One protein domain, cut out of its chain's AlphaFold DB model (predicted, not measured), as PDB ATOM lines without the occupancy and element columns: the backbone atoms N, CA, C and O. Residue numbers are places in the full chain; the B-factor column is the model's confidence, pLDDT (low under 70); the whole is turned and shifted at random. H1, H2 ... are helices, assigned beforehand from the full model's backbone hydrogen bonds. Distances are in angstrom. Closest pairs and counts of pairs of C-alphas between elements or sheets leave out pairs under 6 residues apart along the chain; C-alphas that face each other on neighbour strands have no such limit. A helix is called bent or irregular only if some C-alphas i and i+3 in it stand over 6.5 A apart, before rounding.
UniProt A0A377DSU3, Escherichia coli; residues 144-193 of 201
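This is residues 144 to 193 of the 201 residues of a protein of Escherichia coli (UniProt A0A377DSU3). A helical hairpin of two helices side by side, H1 and H2, makes most of the length, and a third, shorter helix, H3, turns off past its open end, where H1 begins and H2 ends. The longest helix, H2, makes a corner with H3, and the far part of H3 with the residues after it, 187 to 193, sticks out from the rest. The printed part has 50 residues with three named helices, in the order H1, H2, H3 along the chain, and no named strand; the class is all helix. The whole is loose, with a radius of gyration of the C-alphas of 12.6 A, and the C-alphas span 39 by 17 by 15 A.

The longest helix is H2, residues 163 to 177. It touches H1, residues 145 to 157, with 11 pairs of C-alphas within 8 A; the closest C-alphas of the two, those of Ala 154 and Glu 170, are 5.5 A apart. H1 and H2 run opposite ways at a shallow tilt of 11 degrees, with their centres 10.6 A apart, and they form a helical hairpin. H3, residues 181 to 191, is close to H2 but not clearly touching it: their closest C-alphas, those of Leu 177 and Arg 183, are 6.4 A apart. The lines of H2 and H3 are about perpendicular, at 88 degrees. H3 is also close to H1 but not clearly touching it, with the C-alphas of Leu 146 and Asp 182 the closest at 7.9 A. The lines of H1 and H3 are about perpendicular, at 78 degrees. In H1, H2 and H3 every backbone O i to N i+4 pair is within hydrogen-bond range.

H2 runs 21.2 A from C-alpha 163 at (213.126, 233.848, 143.642) to C-alpha 177 at (204.230, 252.661, 147.828). H1 begins at C-alpha 145, at (209.009, 255.435, 157.107), and is 18.6 A long from first to last C-alpha. H3 is 15.7 A long and ends at C-alpha 191, at (213.440, 266.748, 140.972). None of the three helices is bent.

The two C-alphas farthest apart, those of Ala 162 and Gln 192, are 39.2 A apart, while the first and last printed C-alphas, of Ser 144 and Lys 193, are 16.6 A apart. Residues 187 to 193, of which 187 to 191 belong to H3, stand free. The link from H1 to H2, of 5 residues, and the link from H2 to H3, of 3 residues, are both tight. The printed part has no cut. The mean pLDDT of the printed part is 98.4, and no printed residue is under 70.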
ATOM      1  N   SER A 144     211.582 257.774 153.777       98.62
ATOM      2  CA  SER A 144     210.167 257.538 154.082       98.62
ATOM      3  C   SER A 144     209.997 256.349 155.041       98.62
ATOM      4  O   SER A 144     210.473 255.246 154.734       98.62
ATOM      5  N   PRO A 145     209.277 256.520 156.169       98.50
ATOM      6  CA  PRO A 145     209.009 255.435 157.107       98.50
ATOM      7  C   PRO A 145     208.313 254.230 156.466       98.50
ATOM      8  O   PRO A 145     208.619 253.092 156.825       98.50
ATOM      9  N   LEU A 146     207.392 254.465 155.523       98.56
ATOM     10  CA  LEU A 146     206.675 253.400 154.818       98.56
ATOM     11  C   LEU A 146     207.566 252.711 153.781       98.56
ATOM     12  O   LEU A 146     207.526 251.486 153.668       98.56
ATOM     13  N   ALA A 147     208.426 253.462 153.086       98.69
ATOM     14  CA  ALA A 147     209.390 252.875 152.159       98.69
ATOM     15  C   ALA A 147     210.400 251.963 152.877       98.69
ATOM     16  O   ALA A 147     210.669 250.864 152.398       98.69
ATOM     17  N   LEU A 148     210.910 252.371 154.047       98.81
ATOM     18  CA  LEU A 148     211.810 251.539 154.860       98.81
ATOM     19  C   LEU A 148     211.141 250.234 155.308       98.81
ATOM     20  O   LEU A 148     211.750 249.170 155.216       98.81
ATOM     21  N   GLN A 149     209.888 250.306 155.771       98.75
ATOM     22  CA  GLN A 149     209.121 249.127 156.183       98.75
ATOM     23  C   GLN A 149     208.861 248.185 155.002       98.75
ATOM     24  O   GLN A 149     209.076 246.980 155.124       98.75
ATOM     25  N   ALA A 150     208.455 248.722 153.847       98.75
ATOM     26  CA  ALA A 150     208.216 247.936 152.640       98.75
ATOM     27  C   ALA A 150     209.502 247.266 152.128       98.75
ATOM     28  O   ALA A 150     209.496 246.071 151.833       98.75
ATOM     29  N   ALA A 151     210.619 247.999 152.086       98.81
ATOM     30  CA  ALA A 151     211.916 247.460 151.681       98.81
ATOM     31  C   ALA A 151     212.397 246.357 152.636       98.81
ATOM     32  O   ALA A 151     212.779 245.275 152.189       98.81
ATOM     33  N   LYS A 152     212.307 246.581 153.956       98.75
ATOM     34  CA  LYS A 152     212.628 245.558 154.961       98.75
ATOM     35  C   LYS A 152     211.744 244.320 154.809       98.75
ATOM     36  O   LYS A 152     212.246 243.202 154.891       98.75
ATOM     37  N   GLN A 153     210.445 244.495 154.561       98.62
ATOM     38  CA  GLN A 153     209.536 243.373 154.341       98.62
ATOM     39  C   GLN A 153     209.934 242.558 153.102       98.62
ATOM     40  O   GLN A 153     209.964 241.333 153.181       98.62
ATOM     41  N   ALA A 154     210.291 243.207 151.989       98.69
ATOM     42  CA  ALA A 154     210.766 242.519 150.787       98.69
ATOM     43  C   ALA A 154     212.059 241.723 151.052       98.69
ATOM     44  O   ALA A 154     212.141 240.541 150.714       98.69
ATOM     45  N   LEU A 155     213.036 242.334 151.735       98.69
ATOM     46  CA  LEU A 155     214.296 241.680 152.099       98.69
ATOM     47  C   LEU A 155     214.077 240.469 153.008       98.69
ATOM     48  O   LEU A 155     214.671 239.420 152.779       98.69
ATOM     49  N   ARG A 156     213.185 240.563 153.997       98.12
ATOM     50  CA  ARG A 156     212.853 239.423 154.865       98.12
ATOM     51  C   ARG A 156     212.259 238.261 154.076       98.12
ATOM     52  O   ARG A 156     212.663 237.123 154.274       98.12
ATOM     53  N   GLN A 157     211.356 238.551 153.146       98.19
ATOM     54  CA  GLN A 157     210.697 237.521 152.341       98.19
ATOM     55  C   GLN A 157     211.657 236.799 151.399       98.19
ATOM     56  O   GLN A 157     211.431 235.631 151.097       98.19
ATOM     57  N   SER A 158     212.768 237.432 151.009       98.19
ATOM     58  CA  SER A 158     213.819 236.771 150.220       98.19
ATOM     59  C   SER A 158     214.391 235.509 150.883       98.19
ATOM     60  O   SER A 158     214.956 234.665 150.194       98.19
ATOM     61  N   GLN A 159     214.236 235.365 152.204       97.75
ATOM     62  CA  GLN A 159     214.717 234.214 152.969       97.75
ATOM     63  C   GLN A 159     213.683 233.084 153.088       97.75
ATOM     64  O   GLN A 159     214.028 231.989 153.534       97.75
ATOM     65  N   GLU A 160     212.436 233.341 152.683       97.75
ATOM     66  CA  GLU A 160     211.281 232.476 152.947       97.75
ATOM     67  C   GLU A 160     210.698 231.848 151.674       97.75
ATOM     68  O   GLU A 160     210.012 230.829 151.738       97.75
ATOM     69  N   VAL A 161     210.949 232.446 150.502       98.31
ATOM     70  CA  VAL A 161     210.347 232.016 149.234       98.31
ATOM     71  C   VAL A 161     211.372 231.869 148.113       98.31
ATOM     72  O   VAL A 161     212.444 232.466 148.128       98.31
ATOM     73  N   ALA A 162     211.018 231.087 147.091       98.50
ATOM     74  CA  ALA A 162     211.805 231.005 145.867       98.50
ATOM     75  C   ALA A 162     211.815 232.347 145.115       98.50
ATOM     76  O   ALA A 162     210.859 233.123 145.187       98.50
ATOM     77  N   LEU A 163     212.866 232.574 144.320       98.56
ATOM     78  CA  LEU A 163     213.126 233.848 143.642       98.56
ATOM     79  C   LEU A 163     211.902 234.423 142.912       98.56
ATOM     80  O   LEU A 163     211.577 235.588 143.101       98.56
ATOM     81  N   GLN A 164     211.190 233.616 142.118       98.69
ATOM     82  CA  GLN A 164     210.037 234.099 141.343       98.69
ATOM     83  C   GLN A 164     208.889 234.606 142.231       98.69
ATOM     84  O   GLN A 164     208.291 235.640 141.937       98.69
ATOM     85  N   ALA A 165     208.617 233.928 143.348       98.62
ATOM     86  CA  ALA A 165     207.626 234.387 144.317       98.62
ATOM     87  C   ALA A 165     208.099 235.660 145.041       98.62
ATOM     88  O   ALA A 165     207.303 236.574 145.253       98.62
ATOM     89  N   GLY A 166     209.396 235.756 145.350       98.69
ATOM     90  CA  GLY A 166     210.002 236.954 145.935       98.69
ATOM     91  C   GLY A 166     209.870 238.179 145.029       98.69
ATOM     92  O   GLY A 166     209.427 239.231 145.485       98.69
ATOM     93  N   LEU A 167     210.153 238.029 143.731       98.75
ATOM     94  CA  LEU A 167     209.984 239.092 142.733       98.75
ATOM     95  C   LEU A 167     208.520 239.541 142.624       98.75
ATOM     96  O   LEU A 167     208.234 240.738 142.595       98.75
ATOM     97  N   ALA A 168     207.574 238.598 142.608       98.56
ATOM     98  CA  ALA A 168     206.151 238.926 142.587       98.56
ATOM     99  C   ALA A 168     205.727 239.719 143.837       98.56
ATOM    100  O   ALA A 168     205.021 240.724 143.727       98.56
ATOM    101  N   GLN A 169     206.199 239.314 145.018       98.50
ATOM    102  CA  GLN A 169     205.903 240.002 146.272       98.50
ATOM    103  C   GLN A 169     206.548 241.396 146.345       98.50
ATOM    104  O   GLN A 169     205.898 242.353 146.772       98.50
ATOM    105  N   GLU A 170     207.790 241.546 145.882       98.75
ATOM    106  CA  GLU A 170     208.462 242.844 145.770       98.75
ATOM    107  C   GLU A 170     207.658 243.809 144.891       98.75
ATOM    108  O   GLU A 170     207.429 244.955 145.279       98.75
ATOM    109  N   ARG A 171     207.146 243.348 143.740       98.62
ATOM    110  CA  ARG A 171     206.318 244.180 142.854       98.62
ATOM    111  C   ARG A 171     205.039 244.670 143.526       98.62
ATOM    112  O   ARG A 171     204.638 245.811 143.283       98.62
ATOM    113  N   GLN A 172     204.418 243.860 144.380       98.50
ATOM    114  CA  GLN A 172     203.241 244.267 145.151       98.50
ATOM    115  C   GLN A 172     203.594 245.338 146.189       98.50
ATOM    116  O   GLN A 172     202.929 246.370 146.240       98.50
ATOM    117  N   LEU A 173     204.674 245.148 146.956       98.50
ATOM    118  CA  LEU A 173     205.161 246.135 147.932       98.50
ATOM    119  C   LEU A 173     205.582 247.451 147.258       98.50
ATOM    120  O   LEU A 173     205.261 248.531 147.747       98.50
ATOM    121  N   PHE A 174     206.236 247.376 146.100       98.44
ATOM    122  CA  PHE A 174     206.571 248.548 145.294       98.44
ATOM    123  C   PHE A 174     205.311 249.289 144.827       98.44
ATOM    124  O   PHE A 174     205.234 250.515 144.910       98.44
ATOM    125  N   THR A 175     204.302 248.547 144.363       98.25
ATOM    126  CA  THR A 175     203.014 249.115 143.936       98.25
ATOM    127  C   THR A 175     202.256 249.732 145.108       98.25
ATOM    128  O   THR A 175     201.642 250.779 144.941       98.25
ATOM    129  N   LEU A 176     202.345 249.157 146.308       97.31
ATOM    130  CA  LEU A 176     201.753 249.730 147.517       97.31
ATOM    131  C   LEU A 176     202.300 251.138 147.795       97.31
ATOM    132  O   LEU A 176     201.527 252.061 148.044       97.31
ATOM    133  N   LEU A 177     203.618 251.337 147.671       98.31
ATOM    134  CA  LEU A 177     204.230 252.661 147.828       98.31
ATOM    135  C   LEU A 177     203.727 253.666 146.781       98.31
ATOM    136  O   LEU A 177     203.769 254.872 147.029       98.31
ATOM    137  N   ALA A 178     203.203 253.198 145.639       96.75
ATOM    138  CA  ALA A 178     202.615 254.065 144.621       96.75
ATOM    139  C   ALA A 178     201.469 254.934 145.168       96.75
ATOM    140  O   ALA A 178     201.292 256.061 144.698       96.75
ATOM    141  N   ALA A 179     200.752 254.431 146.176       97.31
ATOM    142  CA  ALA A 179     199.613 255.083 146.811       97.31
ATOM    143  C   ALA A 179     199.979 256.022 147.981       97.31
ATOM    144  O   ALA A 179     199.086 256.666 148.520       97.31
ATOM    145  N   THR A 180     201.253 256.106 148.379       98.44
ATOM    146  CA  THR A 180     201.689 256.919 149.537       98.44
ATOM    147  C   THR A 180     201.981 258.372 149.157       98.44
ATOM    148  O   THR A 180     202.490 258.643 148.061       98.44
ATOM    149  N   GLU A 181     201.713 259.310 150.075       98.44
ATOM    150  CA  GLU A 181     202.090 260.726 149.918       98.44
ATOM    151  C   GLU A 181     203.616 260.871 149.894       98.44
ATOM    152  O   GLU A 181     204.169 261.622 149.083       98.44
ATOM    153  N   ASP A 182     204.306 260.092 150.728       98.62
ATOM    154  CA  ASP A 182     205.765 260.095 150.820       98.62
ATOM    155  C   ASP A 182     206.449 259.782 149.481       98.62
ATOM    156  O   ASP A 182     207.490 260.364 149.170       98.62
ATOM    157  N   ARG A 183     205.887 258.896 148.646       98.25
ATOM    158  CA  ARG A 183     206.459 258.637 147.315       98.25
ATOM    159  C   ARG A 183     206.398 259.884 146.435       98.25
ATOM    160  O   ARG A 183     207.371 260.184 145.741       98.25
ATOM    161  N   HIS A 184     205.268 260.591 146.440       97.94
ATOM    162  CA  HIS A 184     205.125 261.830 145.677       97.94
ATOM    163  C   HIS A 184     206.120 262.886 146.170       97.94
ATOM    164  O   HIS A 184     206.835 263.484 145.366       97.94
ATOM    165  N   GLU A 185     206.216 263.064 147.486       98.50
ATOM    166  CA  GLU A 185     207.156 263.989 148.114       98.50
ATOM    167  C   GLU A 185     208.615 263.656 147.784       98.50
ATOM    168  O   GLU A 185     209.368 264.534 147.371       98.50
ATOM    169  N   GLY A 186     209.012 262.387 147.887       98.25
ATOM    170  CA  GLY A 186     210.382 261.957 147.608       98.25
ATOM    171  C   GLY A 186     210.807 262.232 146.164       98.25
ATOM    172  O   GLY A 186     211.892 262.761 145.929       98.25
ATOM    173  N   ILE A 187     209.934 261.926 145.196       98.25
ATOM    174  CA  ILE A 187     210.189 262.209 143.775       98.25
ATOM    175  C   ILE A 187     210.221 263.725 143.530       98.25
ATOM    176  O   ILE A 187     211.128 264.218 142.859       98.25
ATOM    177  N   SER A 188     209.268 264.471 144.096       98.56
ATOM    178  CA  SER A 188     209.190 265.933 143.980       98.56
ATOM    179  C   SER A 188     210.446 266.618 144.527       98.56
ATOM    180  O   SER A 188     211.082 267.404 143.826       98.56
ATOM    181  N   ALA A 189     210.860 266.263 145.745       98.44
ATOM    182  CA  ALA A 189     212.046 266.801 146.397       98.44
ATOM    183  C   ALA A 189     213.326 266.511 145.602       98.44
ATOM    184  O   ALA A 189     214.163 267.401 145.445       98.44
ATOM    185  N   PHE A 190     213.448 265.302 145.043       98.19
ATOM    186  CA  PHE A 190     214.570 264.929 144.183       98.19
ATOM    187  C   PHE A 190     214.634 265.787 142.912       98.19
ATOM    188  O   PHE A 190     215.678 266.371 142.620       98.19
ATOM    189  N   LEU A 191     213.516 265.924 142.188       98.38
ATOM    190  CA  LEU A 191     213.440 266.748 140.972       98.38
ATOM    191  C   LEU A 191     213.729 268.231 141.258       98.38
ATOM    192  O   LEU A 191     214.344 268.913 140.441       98.38
ATOM    193  N   GLN A 192     213.326 268.713 142.434       98.25
ATOM    194  CA  GLN A 192     213.524 270.092 142.892       98.25
ATOM    195  C   GLN A 192     214.855 270.316 143.631       98.25
ATOM    196  O   GLN A 192     215.130 271.438 144.048       98.25
ATOM    197  N   LYS A 193     215.690 269.278 143.795       97.81
ATOM    198  CA  LYS A 193     216.980 269.322 144.514       97.81
ATOM    199  C   LYS A 193     216.881 269.860 145.948       97.81
ATOM    200  O   LYS A 193     217.757 270.592 146.407       97.81
TER     201      LYS A 193